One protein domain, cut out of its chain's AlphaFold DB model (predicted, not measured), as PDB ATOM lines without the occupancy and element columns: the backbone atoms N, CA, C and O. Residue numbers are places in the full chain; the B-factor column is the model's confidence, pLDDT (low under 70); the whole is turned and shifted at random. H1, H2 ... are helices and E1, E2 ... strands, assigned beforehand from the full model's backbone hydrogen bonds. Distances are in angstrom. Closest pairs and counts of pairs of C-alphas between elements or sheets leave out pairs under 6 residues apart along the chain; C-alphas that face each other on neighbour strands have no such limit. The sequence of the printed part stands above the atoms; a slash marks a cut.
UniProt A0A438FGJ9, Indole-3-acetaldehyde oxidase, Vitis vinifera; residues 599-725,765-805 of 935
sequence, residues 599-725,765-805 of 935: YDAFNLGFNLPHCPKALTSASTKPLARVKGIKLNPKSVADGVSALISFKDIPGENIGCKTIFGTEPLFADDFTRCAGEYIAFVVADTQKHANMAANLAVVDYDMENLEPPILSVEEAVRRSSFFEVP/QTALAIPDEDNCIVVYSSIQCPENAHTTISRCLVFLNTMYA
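What this domain is: This is residues 599 to 725 and 765 to 805 of the 935 residues of the protein "Indole-3-acetaldehyde oxidase" of Vitis vinifera (UniProt A0A438FGJ9). What is the main picture? A sheet of three strands, E1 E6 E3, has H2 packed on it, and the two-stranded sheet E2 E7 is only partly face to face with it, a loose sandwich. To another side of that sheet lies a looser group, the hairpins E4-E5 and E8-E9 with H4 between them and H1 beside E8, while H3 lies far off. What is it made of? The printed part has 168 residues, with named elements in the order H1 E1 E2 E3 E4 E5 E6 H2 E7 H3 E8 E9 H4; the class is mixed, helices and strands, with under half of the residues in named elements, and the four sheets are antiparallel. The whole is only just compact, close to loose, with a radius of gyration of the C-alphas of 18.0 A and spans of 55 by 46 by 27 A.

How they stand to each other: How is the largest sheet paired? E6, residues 677 to 683, is the inner strand between E1, residues 613 to 618, and E3, residues 640 to 645; N 615 and O 681 are 3.0 A apart, and N 644 and O 680 are 2.9 A apart, within hydrogen-bond range. What is on it or faces it? H2, residues 686 to 694, is on the sheet at a height over the sheet of 6.6 A, over E1 and along the strands, at 20 degrees to E1 on the local plane; the closest C-alphas of H2 and E1, Gln 686 and Lys 613, are 5.2 A apart. E2, residues 624 to 631, and E7, residues 696 to 701, with N 627 and O 699 2.9 A apart, make the other sheet of the sandwich, two sheets face to face, with best planes 7 degrees apart; E2 bends by 64 degrees at residue 627. How do the others stand? H4, residues 786 to 797, touches E4, residues 656 to 658, at C-alphas Thr 792 and Cys 656, 6.8 A. E4 forms a hairpin with E5, residues 661 to 663, N 658 to O 661 being 2.8 A. H1, residues 599 to 604, touches E8, residues 767 to 771, at C-alphas Phe 602 and Leu 768, 5.5 A; E8 and E9, residues 777 to 781, form a hairpin, N 768 to O 780 being 2.8 A.

Where its parts are: Where do the first and last elements lie? H1 begins at C-alpha 599 (10.326, 18.668, 50.968), and H4 ends at C-alpha 797 (26.562, 1.336, 52.463). Which elements are long? E2 measures 19.4 A, E6 17.4 A, E1 16.7 A and H4 16.5 A from first to last C-alpha. Are the helices' backbones whole? H3, residues 712 to 717, has every O i to N i+4 pair within hydrogen-bond range, as have H1, H2 and H4.

The domain as a whole: Where is the cut, and which link is long? Residues 726 to 764 are not printed, and C-alphas 725 and 765 are 29.4 A apart across the cut; the link E5 to E6 is long. Where is confidence low? The mean pLDDT of the printed part is 75.2, and 38 residues are under 70, among them 599 to 617 and 798 to 805.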
ATOM      1  N   TYR A 599      10.820  18.376  52.312       49.62
ATOM      2  CA  TYR A 599      10.326  18.668  50.968       49.62
ATOM      3  C   TYR A 599      10.859  19.989  50.381       49.62
ATOM      4  O   TYR A 599      11.163  20.045  49.189       49.62
ATOM      5  N   ASP A 600      11.066  21.037  51.184       50.12
ATOM      6  CA  ASP A 600      11.666  22.288  50.696       50.12
ATOM      7  C   ASP A 600      13.160  22.153  50.441       50.12
ATOM      8  O   ASP A 600      13.634  22.662  49.433       50.12
ATOM      9  N   ALA A 601      13.901  21.413  51.273       47.44
ATOM     10  CA  ALA A 601      15.300  21.095  50.983       47.44
ATOM     11  C   ALA A 601      15.426  20.316  49.658       47.44
ATOM     12  O   ALA A 601      16.214  20.684  48.784       47.44
ATOM     13  N   PHE A 602      14.581  19.297  49.454       47.59
ATOM     14  CA  PHE A 602      14.502  18.529  48.205       47.59
ATOM     15  C   PHE A 602      14.149  19.391  46.976       47.59
ATOM     16  O   PHE A 602      14.656  19.128  45.877       47.59
ATOM     17  N   ASN A 603      13.312  20.420  47.157       46.91
ATOM     18  CA  ASN A 603      12.913  21.369  46.115       46.91
ATOM     19  C   ASN A 603      13.952  22.474  45.860       46.91
ATOM     20  O   ASN A 603      14.198  22.813  44.708       46.91
ATOM     21  N   LEU A 604      14.631  22.992  46.886       44.06
ATOM     22  CA  LEU A 604      15.775  23.899  46.731       44.06
ATOM     23  C   LEU A 604      16.933  23.193  46.009       44.06
ATOM     24  O   LEU A 604      17.595  23.799  45.168       44.06
ATOM     25  N   GLY A 605      17.078  21.881  46.218       42.06
ATOM     26  CA  GLY A 605      17.939  21.001  45.427       42.06
ATOM     27  C   GLY A 605      17.583  20.880  43.933       42.06
ATOM     28  O   GLY A 605      18.353  20.265  43.207       42.06
ATOM     29  N   PHE A 606      16.477  21.456  43.430       37.19
ATOM     30  CA  PHE A 606      16.263  21.618  41.975       37.19
ATOM     31  C   PHE A 606      17.092  22.770  41.385       37.19
ATOM     32  O   PHE A 606      17.360  22.766  40.186       37.19
ATOM     33  N   ASN A 607      17.502  23.753  42.199       35.59
ATOM     34  CA  ASN A 607      18.374  24.844  41.747       35.59
ATOM     35  C   ASN A 607      19.855  24.426  41.693       35.59
ATOM     36  O   ASN A 607      20.671  25.157  41.135       35.59
ATOM     37  N   LEU A 608      20.199  23.251  42.235       34.88
ATOM     38  CA  LEU A 608      21.466  22.578  41.967       34.88
ATOM     39  C   LEU A 608      21.315  21.761  40.671       34.88
ATOM     40  O   LEU A 608      20.572  20.775  40.662       34.88
ATOM     41  N   PRO A 609      21.984  22.135  39.563       33.44
ATOM     42  CA  PRO A 609      21.941  21.327  38.354       33.44
ATOM     43  C   PRO A 609      22.554  19.944  38.622       33.44
ATOM     44  O   PRO A 609      23.517  19.813  39.372       33.44
ATOM     45  N   HIS A 610      22.006  18.918  37.965       45.59
ATOM     46  CA  HIS A 610      22.456  17.517  38.017       45.59
ATOM     47  C   HIS A 610      22.153  16.709  39.299       45.59
ATOM     48  O   HIS A 610      22.685  15.611  39.432       45.59
ATOM     49  N   CYS A 611      21.269  17.154  40.202       45.41
ATOM     50  CA  CYS A 611      20.755  16.295  41.285       45.41
ATOM     51  C   CYS A 611      19.693  15.300  40.748       45.41
ATOM     52  O   CYS A 611      18.580  15.737  40.429       45.41
ATOM     53  N   PRO A 612      19.983  13.984  40.632       52.59
ATOM     54  CA  PRO A 612      19.039  13.029  40.061       52.59
ATOM     55  C   PRO A 612      17.853  12.778  41.000       52.59
ATOM     56  O   PRO A 612      17.973  12.773  42.226       52.59
ATOM     57  N   LYS A 613      16.684  12.549  40.407       58.25
ATOM     58  CA  LYS A 613      15.422  12.245  41.086       58.25
ATOM     59  C   LYS A 613      15.084  10.767  40.926       58.25
ATOM     60  O   LYS A 613      15.523  10.126  39.974       58.25
ATOM     61  N   ALA A 614      14.292  10.221  41.844       53.09
ATOM     62  CA  ALA A 614      14.003   8.794  41.844       53.09
ATOM     63  C   ALA A 614      12.598   8.443  42.348       53.09
ATOM     64  O   ALA A 614      11.922   9.264  42.974       53.09
ATOM     65  N   LEU A 615      12.147   7.225  42.037       54.62
ATOM     66  CA  LEU A 615      10.877   6.665  42.507       54.62
ATOM     67  C   LEU A 615      10.971   5.142  42.685       54.62
ATOM     68  O   LEU A 615      11.581   4.441  41.878       54.62
ATOM     69  N   THR A 616      10.332   4.618  43.730       58.00
ATOM     70  CA  THR A 616      10.224   3.177  43.993       58.00
ATOM     71  C   THR A 616       9.239   2.492  43.047       58.00
ATOM     72  O   THR A 616       8.084   2.902  42.950       58.00
ATOM     73  N   SER A 617       9.666   1.395  42.422       60.06
ATOM     74  CA  SER A 617       8.771   0.398  41.824       60.06
ATOM     75  C   SER A 617       8.361  -0.592  42.916       60.06
ATOM     76  O   SER A 617       9.229  -1.224  43.519       60.06
ATOM     77  N   ALA A 618       7.064  -0.696  43.199       74.00
ATOM     78  CA  ALA A 618       6.525  -1.465  44.323       74.00
ATOM     79  C   ALA A 618       5.708  -2.686  43.867       74.00
ATOM     80  O   ALA A 618       5.192  -2.720  42.747       74.00
ATOM     81  N   SER A 619       5.572  -3.678  44.747       80.88
ATOM     82  CA  SER A 619       4.831  -4.905  44.469       80.88
ATOM     83  C   SER A 619       3.340  -4.653  44.256       80.88
ATOM     84  O   SER A 619       2.675  -4.030  45.086       80.88
ATOM     85  N   THR A 620       2.789  -5.229  43.190       82.38
ATOM     86  CA  THR A 620       1.339  -5.314  42.945       82.38
ATOM     87  C   THR A 620       0.742  -6.645  43.414       82.38
ATOM     88  O   THR A 620      -0.431  -6.922  43.153       82.38
ATOM     89  N   LYS A 621       1.529  -7.490  44.099       83.31
ATOM     90  CA  LYS A 621       1.130  -8.819  44.582       83.31
ATOM     91  C   LYS A 621       1.326  -8.943  46.100       83.31
ATOM     92  O   LYS A 621       2.372  -8.542  46.603       83.31
ATOM     93  N   PRO A 622       0.361  -9.521  46.841       80.12
ATOM     94  CA  PRO A 622       0.500  -9.731  48.282       80.12
ATOM     95  C   PRO A 622       1.510 -10.833  48.626       80.12
ATOM     96  O   PRO A 622       2.141 -10.756  49.667       80.12
ATOM     97  N   LEU A 623       1.670 -11.834  47.758       86.56
ATOM     98  CA  LEU A 623       2.727 -12.840  47.826       86.56
ATOM     99  C   LEU A 623       3.069 -13.273  46.397       86.56
ATOM    100  O   LEU A 623       2.168 -13.627  45.636       86.56
ATOM    101  N   ALA A 624       4.345 -13.198  46.023       89.88
ATOM    102  CA  ALA A 624       4.861 -13.623  44.720       89.88
ATOM    103  C   ALA A 624       6.387 -13.793  44.775       89.88
ATOM    104  O   ALA A 624       7.053 -13.178  45.608       89.88
ATOM    105  N   ARG A 625       6.950 -14.585  43.862       91.88
ATOM    106  CA  ARG A 625       8.393 -14.646  43.591       91.88
ATOM    107  C   ARG A 625       8.729 -13.676  42.455       91.88
ATOM    108  O   ARG A 625       8.014 -13.638  41.456       91.88
ATOM    109  N   VAL A 626       9.815 -12.919  42.572       89.50
ATOM    110  CA  VAL A 626      10.238 -11.947  41.551       89.50
ATOM    111  C   VAL A 626      11.264 -12.592  40.617       89.50
ATOM    112  O   VAL A 626      12.413 -12.805  40.991       89.50
ATOM    113  N   LYS A 627      10.871 -12.889  39.371       86.25
ATOM    114  CA  LYS A 627      11.796 -13.374  38.324       86.25
ATOM    115  C   LYS A 627      12.696 -12.257  37.793       86.25
ATOM    116  O   LYS A 627      13.825 -12.508  37.372       86.25
ATOM    117  N   GLY A 628      12.214 -11.017  37.832       82.94
ATOM    118  CA  GLY A 628      13.001  -9.824  37.544       82.94
ATOM    119  C   GLY A 628      12.139  -8.603  37.241       82.94
ATOM    120  O   GLY A 628      10.919  -8.691  37.123       82.94
ATOM    121  N   ILE A 629      12.794  -7.457  37.078       83.94
ATOM    122  CA  ILE A 629      12.176  -6.188  36.689       83.94
ATOM    123  C   ILE A 629      12.882  -5.639  35.445       83.94
ATOM    124  O   ILE A 629      14.105  -5.732  35.325       83.94
ATOM    125  N   LYS A 630      12.115  -5.111  34.486       81.94
ATOM    126  CA  LYS A 630      12.627  -4.559  33.222       81.94
ATOM    127  C   LYS A 630      11.860  -3.292  32.849       81.94
ATOM    128  O   LYS A 630      10.633  -3.293  32.828       81.94
ATOM    129  N   LEU A 631      12.575  -2.231  32.485       76.81
ATOM    130  CA  LEU A 631      11.975  -1.087  31.792       76.81
ATOM    131  C   LEU A 631      11.674  -1.495  30.343       76.81
ATOM    132  O   LEU A 631      12.524  -2.101  29.690       76.81
ATOM    133  N   ASN A 632      10.482  -1.182  29.831       68.38
ATOM    134  CA  ASN A 632      10.116  -1.512  28.450       68.38
ATOM    135  C   ASN A 632      10.979  -0.708  27.444       68.38
ATOM    136  O   ASN A 632      10.837   0.517  27.385       68.38
ATOM    137  N   PRO A 633      11.829  -1.352  26.609       58.88
ATOM    138  CA  PRO A 633      12.776  -0.645  25.738       58.88
ATOM    139  C   PRO A 633      12.120   0.292  24.718       58.88
ATOM    140  O   PRO A 633      12.731   1.272  24.306       58.88
ATOM    141  N   LYS A 634      10.871   0.019  24.317       56.31
ATOM    142  CA  LYS A 634      10.131   0.835  23.336       56.31
ATOM    143  C   LYS A 634       9.583   2.147  23.913       56.31
ATOM    144  O   LYS A 634       8.999   2.930  23.171       56.31
ATOM    145  N   SER A 635       9.731   2.370  25.218       54.38
ATOM    146  CA  SER A 635       9.168   3.518  25.933       54.38
ATOM    147  C   SER A 635      10.120   4.106  26.980       54.38
ATOM    148  O   SER A 635       9.671   4.812  27.883       54.38
ATOM    149  N   VAL A 636      11.425   3.827  26.886       54.94
ATOM    150  CA  VAL A 636      12.434   4.493  27.723       54.94
ATOM    151  C   VAL A 636      12.411   5.985  27.396       54.94
ATOM    152  O   VAL A 636      12.618   6.380  26.252       54.94
ATOM    153  N   ALA A 637      12.115   6.813  28.396       56.81
ATOM    154  CA  ALA A 637      12.185   8.258  28.248       56.81
ATOM    155  C   ALA A 637      13.648   8.720  28.283       56.81
ATOM    156  O   ALA A 637      14.416   8.251  29.129       56.81
ATOM    157  N   ASP A 638      13.997   9.685  27.426       68.88
ATOM    158  CA  ASP A 638      15.206  10.498  27.595       68.88
ATOM    159  C   ASP A 638      15.307  10.946  29.062       68.88
ATOM    160  O   ASP A 638      14.331  11.466  29.604       68.88
ATOM    161  N   GLY A 639      16.461  10.736  29.701       74.94
ATOM    162  CA  GLY A 639      16.721  11.180  31.076       74.94
ATOM    163  C   GLY A 639      16.689  10.100  32.165       74.94
ATOM    164  O   GLY A 639      17.100  10.391  33.286       74.94
ATOM    165  N   VAL A 640      16.281   8.854  31.888       81.75
ATOM    166  CA  VAL A 640      16.457   7.745  32.854       81.75
ATOM    167  C   VAL A 640      17.936   7.350  32.940       81.75
ATOM    168  O   VAL A 640      18.576   7.122  31.917       81.75
ATOM    169  N   SER A 641      18.480   7.268  34.157       83.44
ATOM    170  CA  SER A 641      19.908   7.040  34.424       83.44
ATOM    171  C   SER A 641      20.217   5.636  34.949       83.44
ATOM    172  O   SER A 641      21.219   5.053  34.545       83.44
ATOM    173  N   ALA A 642      19.388   5.087  35.846       82.69
ATOM    174  CA  ALA A 642      19.615   3.769  36.447       82.69
ATOM    175  C   ALA A 642      18.323   3.112  36.964       82.69
ATOM    176  O   ALA A 642      17.295   3.767  37.151       82.69
ATOM    177  N   LEU A 643      18.406   1.810  37.242       83.56
ATOM    178  CA  LEU A 643      17.415   1.032  37.983       83.56
ATOM    179  C   LEU A 643      18.162   0.250  39.068       83.56
ATOM    180  O   LEU A 643      18.926  -0.651  38.743       83.56
ATOM    181  N   ILE A 644      17.967   0.628  40.329       85.81
ATOM    182  CA  ILE A 644      18.663   0.071  41.499       85.81
ATOM    183  C   ILE A 644      17.758  -0.978  42.156       85.81
ATOM    184  O   ILE A 644      16.567  -0.736  42.331       85.81
ATOM    185  N   SER A 645      18.304  -2.131  42.527       86.81
ATOM    186  CA  SER A 645      17.608  -3.259  43.159       86.81
ATOM    187  C   SER A 645      18.331  -3.723  44.432       86.81
ATOM    188  O   SER A 645      19.359  -3.164  44.811       86.81
ATOM    189  N   PHE A 646      17.850  -4.790  45.083       88.50
ATOM    190  CA  PHE A 646      18.563  -5.401  46.217       88.50
ATOM    191  C   PHE A 646      19.989  -5.869  45.876       88.50
ATOM    192  O   PHE A 646      20.820  -5.987  46.771       88.50
ATOM    193  N   LYS A 647      20.275  -6.135  44.593       90.31
ATOM    194  CA  LYS A 647      21.578  -6.618  44.097       90.31
ATOM    195  C   LYS A 647      22.620  -5.506  43.970       90.31
ATOM    196  O   LYS A 647      23.798  -5.797  43.804       90.31
ATOM    197  N   ASP A 648      22.171  -4.258  44.045       89.50
ATOM    198  CA  ASP A 648      22.974  -3.046  43.886       89.50
ATOM    199  C   ASP A 648      23.289  -2.388  45.248       89.50
ATOM    200  O   ASP A 648      23.934  -1.342  45.308       89.50
ATOM    201  N   ILE A 649      22.840  -3.001  46.354       88.44
ATOM    202  CA  ILE A 649      23.205  -2.625  47.724       88.44
ATOM    203  C   ILE A 649      24.601  -3.209  48.023       88.44
ATOM    204  O   ILE A 649      24.757  -4.428  47.964       88.44
ATOM    205  N   PRO A 650      25.621  -2.391  48.358       88.81
ATOM    206  CA  PRO A 650      26.979  -2.889  48.607       88.81
ATOM    207  C   PRO A 650      27.150  -3.548  49.987       88.81
ATOM    208  O   PRO A 650      28.116  -4.282  50.195       88.81
ATOM    209  N   GLY A 651      26.245  -3.271  50.931       90.12
ATOM    210  CA  GLY A 651      26.200  -3.859  52.269       90.12
ATOM    211  C   GLY A 651      24.997  -4.775  52.495       90.12
ATOM    212  O   GLY A 651      24.660  -5.618  51.669       90.12
ATOM    213  N   GLU A 652      24.343  -4.633  53.645       90.44
ATOM    214  CA  GLU A 652      23.190  -5.456  54.021       90.44
ATOM    215  C   GLU A 652      21.877  -4.894  53.448       90.44
ATOM    216  O   GLU A 652      21.550  -3.728  53.668       90.44
ATOM    217  N   ASN A 653      21.073  -5.730  52.778       89.88
ATOM    218  CA  ASN A 653      19.716  -5.373  52.340       89.88
ATOM    219  C   ASN A 653      18.756  -5.291  53.542       89.88
ATOM    220  O   ASN A 653      18.043  -6.248  53.844       89.88
ATOM    221  N   ILE A 654      18.756  -4.159  54.248       86.75
ATOM    222  CA  ILE A 654      17.923  -3.912  55.432       86.75
ATOM    223  C   ILE A 654      17.277  -2.531  55.307       86.75
ATOM    224  O   ILE A 654      17.967  -1.527  55.184       86.75
ATOM    225  N   GLY A 655      15.947  -2.473  55.357       80.38
ATOM    226  CA  GLY A 655      15.158  -1.242  55.387       80.38
ATOM    227  C   GLY A 655      14.732  -0.862  56.806       80.38
ATOM    228  O   GLY A 655      14.735   0.317  57.160       80.38
ATOM    229  N   CYS A 656      14.428  -1.855  57.650       77.38
ATOM    230  CA  CYS A 656      14.039  -1.633  59.042       77.38
ATOM    231  C   CYS A 656      14.635  -2.679  59.996       77.38
ATOM    232  O   CYS A 656      14.931  -3.815  59.618       77.38
ATOM    233  N   LYS A 657      14.769  -2.305  61.273       76.25
ATOM    234  CA  LYS A 657      15.043  -3.223  62.384       76.25
ATOM    235  C   LYS A 657      14.095  -2.904  63.534       76.25
ATOM    236  O   LYS A 657      14.169  -1.830  64.127       76.25
ATOM    237  N   THR A 658      13.219  -3.848  63.846       74.75
ATOM    238  CA  THR A 658      12.219  -3.750  64.913       74.75
ATOM    239  C   THR A 658      12.554  -4.713  66.057       74.75
ATOM    240  O   THR A 658      13.542  -5.448  66.016       74.75
ATOM    241  N   ILE A 659      11.707  -4.737  67.087       78.06
ATOM    242  CA  ILE A 659      11.756  -5.738  68.166       78.06
ATOM    243  C   ILE A 659      11.289  -7.139  67.725       78.06
ATOM    244  O   ILE A 659      11.449  -8.082  68.491       78.06
ATOM    245  N   PHE A 660      10.725  -7.268  66.517       80.12
ATOM    246  CA  PHE A 660      10.211  -8.519  65.944       80.12
ATOM    247  C   PHE A 660      11.092  -9.078  64.810       80.12
ATOM    248  O   PHE A 660      10.791 -10.139  64.275       80.12
ATOM    249  N   GLY A 661      12.165  -8.374  64.424       81.81
ATOM    250  CA  GLY A 661      13.086  -8.800  63.366       81.81
ATOM    251  C   GLY A 661      13.629  -7.652  62.511       81.81
ATOM    252  O   GLY A 661      13.428  -6.472  62.806       81.81
ATOM    253  N   THR A 662      14.336  -8.009  61.441       83.44
ATOM    254  CA  THR A 662      14.788  -7.093  60.380       83.44
ATOM    255  C   THR A 662      13.949  -7.265  59.125       83.44
ATOM    256  O   THR A 662      13.602  -8.388  58.767       83.44
ATOM    257  N   GLU A 663      13.696  -6.164  58.430       84.31
ATOM    258  CA  GLU A 663      12.951  -6.124  57.170       84.31
ATOM    259  C   GLU A 663      13.876  -5.638  56.046       84.31
ATOM    260  O   GLU A 663      14.715  -4.768  56.314       84.31
ATOM    261  N   PRO A 664      13.767  -6.168  54.815       86.56
ATOM    262  CA  PRO A 664      14.633  -5.775  53.708       86.56
ATOM    263  C   PRO A 664      14.340  -4.347  53.215       86.56
ATOM    264  O   PRO A 664      13.277  -3.792  53.484       86.56
ATOM    265  N   LEU A 665      15.296  -3.731  52.511       85.62
ATOM    266  CA  LEU A 665      15.114  -2.412  51.886       85.62
ATOM    267  C   LEU A 665      14.418  -2.539  50.525       85.62
ATOM    268  O   LEU A 665      13.539  -1.741  50.197       85.62
ATOM    269  N   PHE A 666      14.796  -3.569  49.770       88.00
ATOM    270  CA  PHE A 666      14.094  -4.025  48.576       88.00
ATOM    271  C   PHE A 666      13.769  -5.516  48.700       88.00
ATOM    272  O   PHE A 666      14.584  -6.285  49.214       88.00
ATOM    273  N   ALA A 667      12.613  -5.923  48.180       85.88
ATOM    274  CA  ALA A 667      12.244  -7.313  47.972       85.88
ATOM    275  C   ALA A 667      13.385  -8.067  47.270       85.88
ATOM    276  O   ALA A 667      13.993  -7.570  46.320       85.88
ATOM    277  N   ASP A 668      13.670  -9.253  47.789       85.75
ATOM    278  CA  ASP A 668      14.720 -10.168  47.365       85.75
ATOM    279  C   ASP A 668      14.179 -11.110  46.271       85.75
ATOM    280  O   ASP A 668      13.691 -10.648  45.239       85.75
ATOM    281  N   ASP A 669      14.220 -12.427  46.476       87.75
ATOM    282  CA  ASP A 669      13.572 -13.379  45.569       87.75
ATOM    283  C   ASP A 669      12.034 -13.356  45.683       87.75
ATOM    284  O   ASP A 669      11.348 -13.896  44.809       87.75
ATOM    285  N   PHE A 670      11.467 -12.750  46.737       87.62
ATOM    286  CA  PHE A 670      10.026 -12.736  47.004       87.62
ATOM    287  C   PHE A 670       9.508 -11.372  47.466       87.62
ATOM    288  O   PHE A 670      10.164 -10.664  48.225       87.62
ATOM    289  N   THR A 671       8.264 -11.066  47.092       86.12
ATOM    290  CA  THR A 671       7.447 -10.028  47.733       86.12
ATOM    291  C   THR A 671       6.497 -10.675  48.740       86.12
ATOM    292  O   THR A 671       5.781 -11.614  48.388       86.12
ATOM    293  N   ARG A 672       6.483 -10.148  49.960       83.62
ATOM    294  CA  ARG A 672       5.755 -10.543  51.175       83.62
ATOM    295  C   ARG A 672       4.488  -9.712  51.406       83.62
ATOM    296  O   ARG A 672       3.640 -10.116  52.200       83.62
ATOM    297  N   CYS A 673       4.376  -8.543  50.769       80.75
ATOM    298  CA  CYS A 673       3.156  -7.738  50.758       80.75
ATOM    299  C   CYS A 673       3.019  -6.889  49.480       80.75
ATOM    300  O   CYS A 673       3.991  -6.598  48.779       80.75
ATOM    301  N   ALA A 674       1.791  -6.449  49.189       81.31
ATOM    302  CA  ALA A 674       1.550  -5.446  48.157       81.31
ATOM    303  C   ALA A 674       2.025  -4.075  48.670       81.31
ATOM    304  O   ALA A 674       1.696  -3.683  49.789       81.31
ATOM    305  N   GLY A 675       2.797  -3.355  47.856       79.88
ATOM    306  CA  GLY A 675       3.474  -2.115  48.242       79.88
ATOM    307  C   GLY A 675       4.934  -2.271  48.696       79.88
ATOM    308  O   GLY A 675       5.609  -1.253  48.824       79.88
ATOM    309  N   GLU A 676       5.455  -3.490  48.885       80.56
ATOM    310  CA  GLU A 676       6.889  -3.717  49.156       80.56
ATOM    311  C   GLU A 676       7.742  -3.229  47.977       80.56
ATOM    312  O   GLU A 676       7.416  -3.489  46.817       80.56
ATOM    313  N   TYR A 677       8.823  -2.496  48.243       84.44
ATOM    314  CA  TYR A 677       9.669  -1.935  47.189       84.44
ATOM    315  C   TYR A 677      10.507  -3.031  46.528       84.44
ATOM    316  O   TYR A 677      11.175  -3.784  47.217       84.44
ATOM    317  N   ILE A 678      10.510  -3.110  45.198       84.62
ATOM    318  CA  ILE A 678      11.293  -4.096  44.426       84.62
ATOM    319  C   ILE A 678      12.557  -3.447  43.850       84.62
ATOM    320  O   ILE A 678      13.613  -4.072  43.768       84.62
ATOM    321  N   ALA A 679      12.444  -2.185  43.432       83.50
ATOM    322  CA  ALA A 679      13.530  -1.426  42.827       83.50
ATOM    323  C   ALA A 679      13.300   0.088  42.950       83.50
ATOM    324  O   ALA A 679      12.204   0.544  43.285       83.50
ATOM    325  N   PHE A 680      14.316   0.871  42.605       83.25
ATOM    326  CA  PHE A 680      14.326   2.328  42.633       83.25
ATOM    327  C   PHE A 680      14.827   2.857  41.283       83.25
ATOM    328  O   PHE A 680      15.967   2.617  40.886       83.25
ATOM    329  N   VAL A 681      13.952   3.535  40.540       81.81
ATOM    330  CA  VAL A 681      14.275   4.125  39.233       81.81
ATOM    331  C   VAL A 681      14.923   5.480  39.458       81.81
ATOM    332  O   VAL A 681      14.333   6.304  40.150       81.81
ATOM    333  N   VAL A 682      16.078   5.737  38.846       83.62
ATOM    334  CA  VAL A 682      16.818   7.006  38.936       83.62
ATOM    335  C   VAL A 682      16.797   7.711  37.579       83.62
ATOM    336  O   VAL A 682      17.050   7.082  36.552       83.62
ATOM    337  N   ALA A 683      16.504   9.012  37.563       82.00
ATOM    338  CA  ALA A 683      16.413   9.842  36.363       82.00
ATOM    339  C   ALA A 683      16.826  11.304  36.631       82.00
ATOM    340  O   ALA A 683      16.942  11.735  37.773       82.00
ATOM    341  N   ASP A 684      16.987  12.098  35.576       78.12
ATOM    342  CA  ASP A 684      17.260  13.541  35.635       78.12
ATOM    343  C   ASP A 684      16.135  14.375  36.288       78.12
ATOM    344  O   ASP A 684      16.389  15.419  36.887       78.12
ATOM    345  N   THR A 685      14.881  13.925  36.192       71.81
ATOM    346  CA  THR A 685      13.697  14.645  36.679       71.81
ATOM    347  C   THR A 685      12.675  13.708  37.312       71.81
ATOM    348  O   THR A 685      12.507  12.556  36.902       71.81
ATOM    349  N   GLN A 686      11.893  14.227  38.266       68.50
ATOM    350  CA  GLN A 686      10.819  13.454  38.899       68.50
ATOM    351  C   GLN A 686       9.771  12.984  37.876       68.50
ATOM    352  O   GLN A 686       9.231  11.892  37.999       68.50
ATOM    353  N   LYS A 687       9.512  13.766  36.818       70.94
ATOM    354  CA  LYS A 687       8.597  13.366  35.738       70.94
ATOM    355  C   LYS A 687       9.118  12.138  34.985       70.94
ATOM    356  O   LYS A 687       8.328  11.250  34.668       70.94
ATOM    357  N   HIS A 688      10.419  12.078  34.703       75.56
ATOM    358  CA  HIS A 688      11.035  10.936  34.029       75.56
ATOM    359  C   HIS A 688      11.097   9.705  34.943       75.56
ATOM    360  O   HIS A 688      10.688   8.633  34.501       75.56
ATOM    361  N   ALA A 689      11.440   9.863  36.228       75.00
ATOM    362  CA  ALA A 689      11.354   8.785  37.220       75.00
ATOM    363  C   ALA A 689       9.923   8.219  37.350       75.00
ATOM    364  O   ALA A 689       9.728   7.008  37.266       75.00
ATOM    365  N   ASN A 690       8.908   9.087  37.465       72.88
ATOM    366  CA  ASN A 690       7.503   8.681  37.585       72.88
ATOM    367  C   ASN A 690       7.003   7.922  36.343       72.88
ATOM    368  O   ASN A 690       6.363   6.882  36.475       72.88
ATOM    369  N   MET A 691       7.298   8.411  35.131       74.81
ATOM    370  CA  MET A 691       6.912   7.700  33.903       74.81
ATOM    371  C   MET A 691       7.644   6.363  33.767       74.81
ATOM    372  O   MET A 691       7.027   5.378  33.381       74.81
ATOM    373  N   ALA A 692       8.937   6.309  34.092       77.81
ATOM    374  CA  ALA A 692       9.731   5.094  33.966       77.81
ATOM    375  C   ALA A 692       9.324   4.011  34.981       77.81
ATOM    376  O   ALA A 692       9.238   2.848  34.598       77.81
ATOM    377  N   ALA A 693       8.982   4.375  36.223       77.31
ATOM    378  CA  ALA A 693       8.419   3.439  37.200       77.31
ATOM    379  C   ALA A 693       7.048   2.892  36.758       77.31
ATOM    380  O   ALA A 693       6.818   1.689  36.822       77.31
ATOM    381  N   ASN A 694       6.170   3.742  36.209       76.44
ATOM    382  CA  ASN A 694       4.884   3.307  35.644       76.44
ATOM    383  C   ASN A 694       5.031   2.423  34.383       76.44
ATOM    384  O   ASN A 694       4.075   1.768  33.976       76.44
ATOM    385  N   LEU A 695       6.213   2.412  33.756       77.81
ATOM    386  CA  LEU A 695       6.572   1.588  32.593       77.81
ATOM    387  C   LEU A 695       7.493   0.407  32.961       77.81
ATOM    388  O   LEU A 695       7.979  -0.299  32.068       77.81
ATOM    389  N   ALA A 696       7.749   0.190  34.255       79.25
ATOM    390  CA  ALA A 696       8.532  -0.930  34.748       79.25
ATOM    391  C   ALA A 696       7.668  -2.197  34.797       79.25
ATOM    392  O   ALA A 696       6.677  -2.277  35.522       79.25
ATOM    393  N   VAL A 697       8.056  -3.209  34.026       83.38
ATOM    394  CA  VAL A 697       7.393  -4.513  34.005       83.38
ATOM    395  C   VAL A 697       8.115  -5.434  34.982       83.38
ATOM    396  O   VAL A 697       9.300  -5.730  34.805       83.38
ATOM    397  N   VAL A 698       7.395  -5.885  36.008       86.25
ATOM    398  CA  VAL A 698       7.855  -6.914  36.950       86.25
ATOM    399  C   VAL A 698       7.315  -8.270  36.503       86.25
ATOM    400  O   VAL A 698       6.113  -8.429  36.292       86.25
ATOM    401  N   ASP A 699       8.212  -9.241  36.366       88.62
ATOM    402  CA  ASP A 699       7.898 -10.640  36.094       88.62
ATOM    403  C   ASP A 699       7.663 -11.364  37.430       88.62
ATOM    404  O   ASP A 699       8.601 -11.591  38.203       88.62
ATOM    405  N   TYR A 700       6.393 -11.652  37.728       90.25
ATOM    406  CA  TYR A 700       5.963 -12.336  38.946       90.25
ATOM    407  C   TYR A 700       5.689 -13.810  38.665       90.25
ATOM    408  O   TYR A 700       4.847 -14.144  37.832       90.25
ATOM    409  N   ASP A 701       6.312 -14.683  39.447       89.75
ATOM    410  CA  ASP A 701       5.915 -16.079  39.549       89.75
ATOM    411  C   ASP A 701       5.006 -16.284  40.768       89.75
ATOM    412  O   ASP A 701       5.297 -15.817  41.872       89.75
ATOM    413  N   MET A 702       3.889 -16.971  40.547       87.06
ATOM    414  CA  MET A 702       2.907 -17.339  41.570       87.06
ATOM    415  C   MET A 702       2.657 -18.858  41.585       87.06
ATOM    416  O   MET A 702       1.829 -19.334  42.358       87.06
ATOM    417  N   GLU A 703       3.355 -19.630  40.745       87.06
ATOM    418  CA  GLU A 703       3.229 -21.083  40.706       87.06
ATOM    419  C   GLU A 703       3.880 -21.715  41.944       87.06
ATOM    420  O   GLU A 703       4.971 -21.331  42.372       87.06
ATOM    421  N   ASN A 704       3.217 -22.727  42.509       85.50
ATOM    422  CA  ASN A 704       3.686 -23.487  43.676       85.50
ATOM    423  C   ASN A 704       3.922 -22.647  44.954       85.50
ATOM    424  O   ASN A 704       4.644 -23.084  45.849       85.50
ATOM    425  N   LEU A 705       3.308 -21.462  45.062       87.31
ATOM    426  CA  LEU A 705       3.259 -20.684  46.304       87.31
ATOM    427  C   LEU A 705       1.998 -21.028  47.110       87.31
ATOM    428  O   LEU A 705       0.934 -21.280  46.543       87.31
ATOM    429  N   GLU A 706       2.095 -20.991  48.440       87.19
ATOM    430  CA  GLU A 706       0.901 -21.011  49.291       87.19
ATOM    431  C   GLU A 706       0.090 -19.708  49.126       87.19
ATOM    432  O   GLU A 706       0.672 -18.660  48.831       87.19
ATOM    433  N   PRO A 707      -1.235 -19.712  49.367       87.38
ATOM    434  CA  PRO A 707      -2.031 -18.486  49.353       87.38
ATOM    435  C   PRO A 707      -1.506 -17.425  50.344       87.38
ATOM    436  O   PRO A 707      -1.040 -17.785  51.433       87.38
ATOM    437  N   PRO A 708      -1.617 -16.121  50.028       88.56
ATOM    438  CA  PRO A 708      -1.227 -15.044  50.938       88.56
ATOM    439  C   PRO A 708      -2.100 -15.025  52.202       88.56
ATOM    440  O   PRO A 708      -3.306 -15.264  52.146       88.56
ATOM    441  N   ILE A 709      -1.502 -14.687  53.346       87.19
ATOM    442  CA  ILE A 709      -2.228 -14.485  54.606       87.19
ATOM    443  C   ILE A 709      -2.737 -13.040  54.643       87.19
ATOM    444  O   ILE A 709      -1.954 -12.108  54.796       87.19
ATOM    445  N   LEU A 710      -4.052 -12.855  54.478       85.75
ATOM    446  CA  LEU A 710      -4.688 -11.531  54.371       85.75
ATOM    447  C   LEU A 710      -5.576 -11.155  55.572       85.75
ATOM    448  O   LEU A 710      -6.109 -10.047  55.611       85.75
ATOM    449  N   SER A 711      -5.758 -12.050  56.549       84.56
ATOM    450  CA  SER A 711      -6.583 -11.799  57.738       84.56
ATOM    451  C   SER A 711      -5.970 -12.403  59.006       84.56
ATOM    452  O   SER A 711      -5.122 -13.295  58.944       84.56
ATOM    453  N   VAL A 712      -6.412 -11.923  60.172       86.56
ATOM    454  CA  VAL A 712      -5.942 -12.415  61.478       86.56
ATOM    455  C   VAL A 712      -6.404 -13.856  61.713       86.56
ATOM    456  O   VAL A 712      -5.656 -14.667  62.245       86.56
ATOM    457  N   GLU A 713      -7.606 -14.208  61.264       89.06
ATOM    458  CA  GLU A 713      -8.156 -15.563  61.355       89.06
ATOM    459  C   GLU A 713      -7.398 -16.558  60.460       89.06
ATOM    460  O   GLU A 713      -7.239 -17.721  60.828       89.06
ATOM    461  N   GLU A 714      -6.900 -16.102  59.304       89.81
ATOM    462  CA  GLU A 714      -5.998 -16.875  58.442       89.81
ATOM    463  C   GLU A 714      -4.637 -17.095  59.118       89.81
ATOM    464  O   GLU A 714      -4.161 -18.229  59.182       89.81
ATOM    465  N   ALA A 715      -4.053 -16.036  59.692       90.69
ATOM    466  CA  ALA A 715      -2.794 -16.109  60.432       90.69
ATOM    467  C   ALA A 715      -2.888 -17.076  61.623       90.69
ATOM    468  O   ALA A 715      -2.044 -17.958  61.768       90.69
ATOM    469  N   VAL A 716      -3.961 -16.981  62.420       92.19
ATOM    470  CA  VAL A 716      -4.231 -17.880  63.555       92.19
ATOM    471  C   VAL A 716      -4.365 -19.333  63.100       92.19
ATOM    472  O   VAL A 716      -3.738 -20.215  63.679       92.19
ATOM    473  N   ARG A 717      -5.143 -19.599  62.044       94.12
ATOM    474  CA  ARG A 717      -5.386 -20.963  61.545       94.12
ATOM    475  C   ARG A 717      -4.152 -21.612  60.908       94.12
ATOM    476  O   ARG A 717      -4.065 -22.837  60.906       94.12
ATOM    477  N   ARG A 718      -3.202 -20.822  60.398       94.19
ATOM    478  CA  ARG A 718      -1.892 -21.292  59.900       94.19
ATOM    479  C   ARG A 718      -0.762 -21.171  60.932       94.19
ATOM    480  O   ARG A 718       0.386 -21.427  60.588       94.19
ATOM    481  N   SER A 719      -1.066 -20.795  62.178       93.75
ATOM    482  CA  SER A 719      -0.084 -20.545  63.249       93.75
ATOM    483  C   SER A 719       1.032 -19.556  62.864       93.75
ATOM    484  O   SER A 719       2.159 -19.646  63.353       93.75
ATOM    485  N   SER A 720       0.728 -18.614  61.969       90.94
ATOM    486  CA  SER A 720       1.669 -17.635  61.427       90.94
ATOM    487  C   SER A 720       1.725 -16.405  62.332       90.94
ATOM    488  O   SER A 720       0.973 -15.444  62.165       90.94
ATOM    489  N   PHE A 721       2.601 -16.461  63.335       88.62
ATOM    490  CA  PHE A 721       2.768 -15.418  64.345       88.62
ATOM    491  C   PHE A 721       4.205 -14.884  64.372       88.62
ATOM    492  O   PHE A 721       5.153 -15.620  64.106       88.62
ATOM    493  N   PHE A 722       4.369 -13.619  64.768       85.94
ATOM    494  CA  PHE A 722       5.670 -13.098  65.190       85.94
ATOM    495  C   PHE A 722       6.056 -13.681  66.555       85.94
ATOM    496  O   PHE A 722       5.195 -13.871  67.419       85.94
ATOM    497  N   GLU A 723       7.350 -13.904  66.785       86.00
ATOM    498  CA  GLU A 723       7.857 -14.198  68.125       86.00
ATOM    499  C   GLU A 723       7.693 -12.950  69.010       86.00
ATOM    500  O   GLU A 723       8.191 -11.874  68.683       86.00
ATOM    501  N   VAL A 724       6.952 -13.073  70.115       84.12
ATOM    502  CA  VAL A 724       6.648 -11.948  71.013       84.12
ATOM    503  C   VAL A 724       7.655 -11.924  72.168       84.12
ATOM    504  O   VAL A 724       7.662 -12.859  72.971       84.12
ATOM    505  N   PRO A 725       8.466 -10.858  72.322       83.56
ATOM    506  CA  PRO A 725       9.392 -10.738  73.443       83.56
ATOM    507  C   PRO A 725       8.688 -10.824  74.804       83.56
ATOM    508  O   PRO A 725       7.690 -10.147  75.054       83.56
ATOM    509  N   GLN A 765       6.427  11.253  53.076       73.50
ATOM    510  CA  GLN A 765       7.756  10.707  53.374       73.50
ATOM    511  C   GLN A 765       8.778  11.120  52.305       73.50
ATOM    512  O   GLN A 765       8.715  10.664  51.166       73.50
ATOM    513  N   THR A 766       9.701  12.001  52.695       72.06
ATOM    514  CA  THR A 766      10.641  12.681  51.798       72.06
ATOM    515  C   THR A 766      12.056  12.594  52.353       72.06
ATOM    516  O   THR A 766      12.259  12.800  53.552       72.06
ATOM    517  N   ALA A 767      13.024  12.346  51.468       72.75
ATOM    518  CA  ALA A 767      14.449  12.390  51.764       72.75
ATOM    519  C   ALA A 767      15.247  13.076  50.642       72.75
ATOM    520  O   ALA A 767      14.901  12.970  49.465       72.75
ATOM    521  N   LEU A 768      16.337  13.743  51.017       73.25
ATOM    522  CA  LEU A 768      17.371  14.271  50.129       73.25
ATOM    523  C   LEU A 768      18.731  13.854  50.689       73.25
ATOM    524  O   LEU A 768      19.114  14.333  51.753       73.25
ATOM    525  N   ALA A 769      19.449  12.995  49.966       74.44
ATOM    526  CA  ALA A 769      20.832  12.639  50.264       74.44
ATOM    527  C   ALA A 769      21.793  13.480  49.415       74.44
ATOM    528  O   ALA A 769      21.606  13.594  48.203       74.44
ATOM    529  N   ILE A 770      22.815  14.046  50.053       74.44
ATOM    530  CA  ILE A 770      23.895  14.804  49.420       74.44
ATOM    531  C   ILE A 770      25.220  14.143  49.837       74.44
ATOM    532  O   ILE A 770      25.491  14.085  51.040       74.44
ATOM    533  N   PRO A 771      26.021  13.605  48.897       74.69
ATOM    534  CA  PRO A 771      27.372  13.150  49.202       74.69
ATOM    535  C   PRO A 771      28.274  14.356  49.492       74.69
ATOM    536  O   PRO A 771      28.133  15.407  48.867       74.69
ATOM    537  N   ASP A 772      29.187  14.176  50.434       71.75
ATOM    538  CA  ASP A 772      30.113  15.187  50.946       71.75
ATOM    539  C   ASP A 772      31.563  14.661  50.835       71.75
ATOM    540  O   ASP A 772      31.804  13.577  50.286       71.75
ATOM    541  N   GLU A 773      32.548  15.413  51.323       75.56
ATOM    542  CA  GLU A 773      33.951  14.978  51.347       75.56
ATOM    543  C   GLU A 773      34.174  13.736  52.252       75.56
ATOM    544  O   GLU A 773      33.313  13.323  53.033       75.56
ATOM    545  N   ASP A 774      35.325  13.069  52.099       74.00
ATOM    546  CA  ASP A 774      35.742  11.874  52.864       74.00
ATOM    547  C   ASP A 774      34.763  10.671  52.872       74.00
ATOM    548  O   ASP A 774      34.868   9.774  53.710       74.00
ATOM    549  N   ASN A 775      33.877  10.571  51.871       69.06
ATOM    550  CA  ASN A 775      32.765   9.602  51.774       69.06
ATOM    551  C   ASN A 775      31.632   9.826  52.796       69.06
ATOM    552  O   ASN A 775      30.813   8.931  53.021       69.06
ATOM    553  N   CYS A 776      31.551  11.011  53.402       69.50
ATOM    554  CA  CYS A 776      30.410  11.380  54.230       69.50
ATOM    555  C   CYS A 776      29.148  11.582  53.368       69.50
ATOM    556  O   CYS A 776      29.216  11.890  52.176       69.50
ATOM    557  N   ILE A 777      27.968  11.418  53.973       73.81
ATOM    558  CA  ILE A 777      26.682  11.732  53.331       73.81
ATOM    559  C   ILE A 777      25.785  12.471  54.328       73.81
ATOM    560  O   ILE A 777      25.518  11.993  55.437       73.81
ATOM    561  N   VAL A 778      25.275  13.626  53.904       72.25
ATOM    562  CA  VAL A 778      24.277  14.417  54.629       72.25
ATOM    563  C   VAL A 778      22.898  14.096  54.052       72.25
ATOM    564  O   VAL A 778      22.653  14.316  52.866       72.25
ATOM    565  N   VAL A 779      21.980  13.568  54.867       70.44
ATOM    566  CA  VAL A 779      20.632  13.178  54.423       70.44
ATOM    567  C   VAL A 779      19.543  13.877  55.241       70.44
ATOM    568  O   VAL A 779      19.249  13.536  56.390       70.44
ATOM    569  N   TYR A 780      18.882  14.838  54.603       70.94
ATOM    570  CA  TYR A 780      17.714  15.538  55.132       70.94
ATOM    571  C   TYR A 780      16.468  14.674  54.927       70.94
ATOM    572  O   TYR A 780      16.231  14.209  53.815       70.94
ATOM    573  N   SER A 781      15.654  14.448  55.964       68.62
ATOM    574  CA  SER A 781      14.398  13.691  55.826       68.62
ATOM    575  C   SER A 781      13.438  13.872  57.005       68.62
ATOM    576  O   SER A 781      13.849  14.202  58.125       68.62
ATOM    577  N   SER A 782      12.150  13.651  56.728       72.38
ATOM    578  CA  SER A 782      11.048  13.737  57.690       72.38
ATOM    579  C   SER A 782      10.839  12.397  58.417       72.38
ATOM    580  O   SER A 782      10.112  11.510  57.960       72.38
ATOM    581  N   ILE A 783      11.516  12.230  59.563       71.81
ATOM    582  CA  ILE A 783      11.409  11.044  60.432       71.81
ATOM    583  C   ILE A 783      11.531  11.399  61.921       71.81
ATOM    584  O   ILE A 783      12.237  12.333  62.303       71.81
ATOM    585  N   GLN A 784      10.891  10.587  62.765       75.00
ATOM    586  CA  GLN A 784      10.882  10.726  64.225       75.00
ATOM    587  C   GLN A 784      12.121  10.129  64.925       75.00
ATOM    588  O   GLN A 784      12.444  10.559  66.028       75.00
ATOM    589  N   CYS A 785      12.808   9.153  64.312       74.75
ATOM    590  CA  CYS A 785      13.901   8.385  64.930       74.75
ATOM    591  C   CYS A 785      15.164   8.375  64.039       74.75
ATOM    592  O   CYS A 785      15.331   7.455  63.234       74.75
ATOM    593  N   PRO A 786      16.056   9.379  64.153       73.44
ATOM    594  CA  PRO A 786      17.245   9.490  63.299       73.44
ATOM    595  C   PRO A 786      18.275   8.375  63.524       73.44
ATOM    596  O   PRO A 786      18.871   7.890  62.567       73.44
ATOM    597  N   GLU A 787      18.464   7.930  64.771       74.75
ATOM    598  CA  GLU A 787      19.462   6.903  65.124       74.75
ATOM    599  C   GLU A 787      19.239   5.583  64.371       74.75
ATOM    600  O   GLU A 787      20.189   4.994  63.846       74.75
ATOM    601  N   ASN A 788      17.978   5.148  64.260       75.31
ATOM    602  CA  ASN A 788      17.603   3.945  63.517       75.31
ATOM    603  C   ASN A 788      18.023   4.062  62.050       75.31
ATOM    604  O   ASN A 788      18.626   3.147  61.507       75.31
ATOM    605  N   ALA A 789      17.744   5.203  61.424       75.75
ATOM    606  CA  ALA A 789      18.007   5.424  60.012       75.75
ATOM    607  C   ALA A 789      19.501   5.560  59.686       75.75
ATOM    608  O   ALA A 789      19.963   4.970  58.713       75.75
ATOM    609  N   HIS A 790      20.276   6.259  60.520       77.56
ATOM    610  CA  HIS A 790      21.740   6.258  60.436       77.56
ATOM    611  C   HIS A 790      22.299   4.825  60.560       77.56
ATOM    612  O   HIS A 790      23.181   4.428  59.795       77.56
ATOM    613  N   THR A 791      21.735   4.010  61.457       80.81
ATOM    614  CA  THR A 791      22.107   2.592  61.620       80.81
ATOM    615  C   THR A 791      21.713   1.736  60.408       80.81
ATOM    616  O   THR A 791      22.465   0.848  60.018       80.81
ATOM    617  N   THR A 792      20.563   1.997  59.784       83.00
ATOM    618  CA  THR A 792      20.132   1.321  58.551       83.00
ATOM    619  C   THR A 792      21.061   1.672  57.388       83.00
ATOM    620  O   THR A 792      21.628   0.787  56.755       83.00
ATOM    621  N   ILE A 793      21.282   2.964  57.139       82.69
ATOM    622  CA  ILE A 793      22.000   3.454  55.956       82.69
ATOM    623  C   ILE A 793      23.500   3.127  56.028       82.69
ATOM    624  O   ILE A 793      24.084   2.745  55.016       82.69
ATOM    625  N   SER A 794      24.123   3.174  57.213       81.62
ATOM    626  CA  SER A 794      25.519   2.726  57.377       81.62
ATOM    627  C   SER A 794      25.697   1.231  57.087       81.62
ATOM    628  O   SER A 794      26.671   0.856  56.436       81.62
ATOM    629  N   ARG A 795      24.729   0.380  57.460       85.88
ATOM    630  CA  ARG A 795      24.739  -1.059  57.133       85.88
ATOM    631  C   ARG A 795      24.463  -1.343  55.656       85.88
ATOM    632  O   ARG A 795      25.074  -2.257  55.110       85.88
ATOM    633  N   CYS A 796      23.626  -0.546  54.991       87.06
ATOM    634  CA  CYS A 796      23.416  -0.641  53.541       87.06
ATOM    635  C   CYS A 796      24.655  -0.236  52.723       87.06
ATOM    636  O   CYS A 796      24.848  -0.760  51.628       87.06
ATOM    637  N   LEU A 797      25.470   0.704  53.222       81.88
ATOM    638  CA  LEU A 797      26.562   1.336  52.463       81.88
ATOM    639  C   LEU A 797      27.986   0.933  52.896       81.88
ATOM    640  O   LEU A 797      28.941   1.281  52.212       81.88
ATOM    641  N   VAL A 798      28.142   0.177  53.990       68.69
ATOM    642  CA  VAL A 798      29.440  -0.318  54.516       68.69
ATOM    643  C   VAL A 798      30.418   0.805  54.926       68.69
ATOM    644  O   VAL A 798      31.630   0.605  54.990       68.69
ATOM    645  N   PHE A 799      29.908   1.997  55.249       60.59
ATOM    646  CA  PHE A 799      30.742   3.125  55.681       60.59
ATOM    647  C   PHE A 799      31.081   3.083  57.176       60.59
ATOM    648  O   PHE A 799      30.228   2.820  58.028       60.59
ATOM    649  N   LEU A 800      32.335   3.420  57.494       45.97
ATOM    650  CA  LEU A 800      32.823   3.624  58.855       45.97
ATOM    651  C   LEU A 800      32.900   5.123  59.175       45.97
ATOM    652  O   LEU A 800      33.783   5.819  58.685       45.97
ATOM    653  N   ASN A 801      32.033   5.542  60.102       40.88
ATOM    654  CA  ASN A 801      31.869   6.880  60.692       40.88
ATOM    655  C   ASN A 801      31.016   7.901  59.907       40.88
ATOM    656  O   ASN A 801      31.069   8.016  58.692       40.88
ATOM    657  N   THR A 802      30.250   8.666  60.694       39.50
ATOM    658  CA  THR A 802      29.603   9.954  60.380       39.50
ATOM    659  C   THR A 802      28.691  10.023  59.142       39.50
ATOM    660  O   THR A 802      29.001  10.682  58.155       39.50
ATOM    661  N   MET A 803      27.469   9.485  59.256       31.14
ATOM    662  CA  MET A 803      26.335   9.933  58.433       31.14
ATOM    663  C   MET A 803      25.246  10.589  59.285       31.14
ATOM    664  O   MET A 803      24.850  10.078  60.331       31.14
ATOM    665  N   TYR A 804      24.692  11.698  58.797       35.25
ATOM    666  CA  TYR A 804      23.486  12.304  59.365       35.25
ATOM    667  C   TYR A 804      22.298  11.909  58.500       35.25
ATOM    668  O   TYR A 804      22.043  12.569  57.496       35.25
ATOM    669  N   ALA A 805      21.598  10.819  58.847       28.52
ATOM    670  CA  ALA A 805      20.604  10.244  57.942       28.52
ATOM    671  C   ALA A 805      19.316   9.695  58.578       28.52
ATOM    672  O   ALA A 805      19.261   9.407  59.773       28.52
TER     673      ALA A 805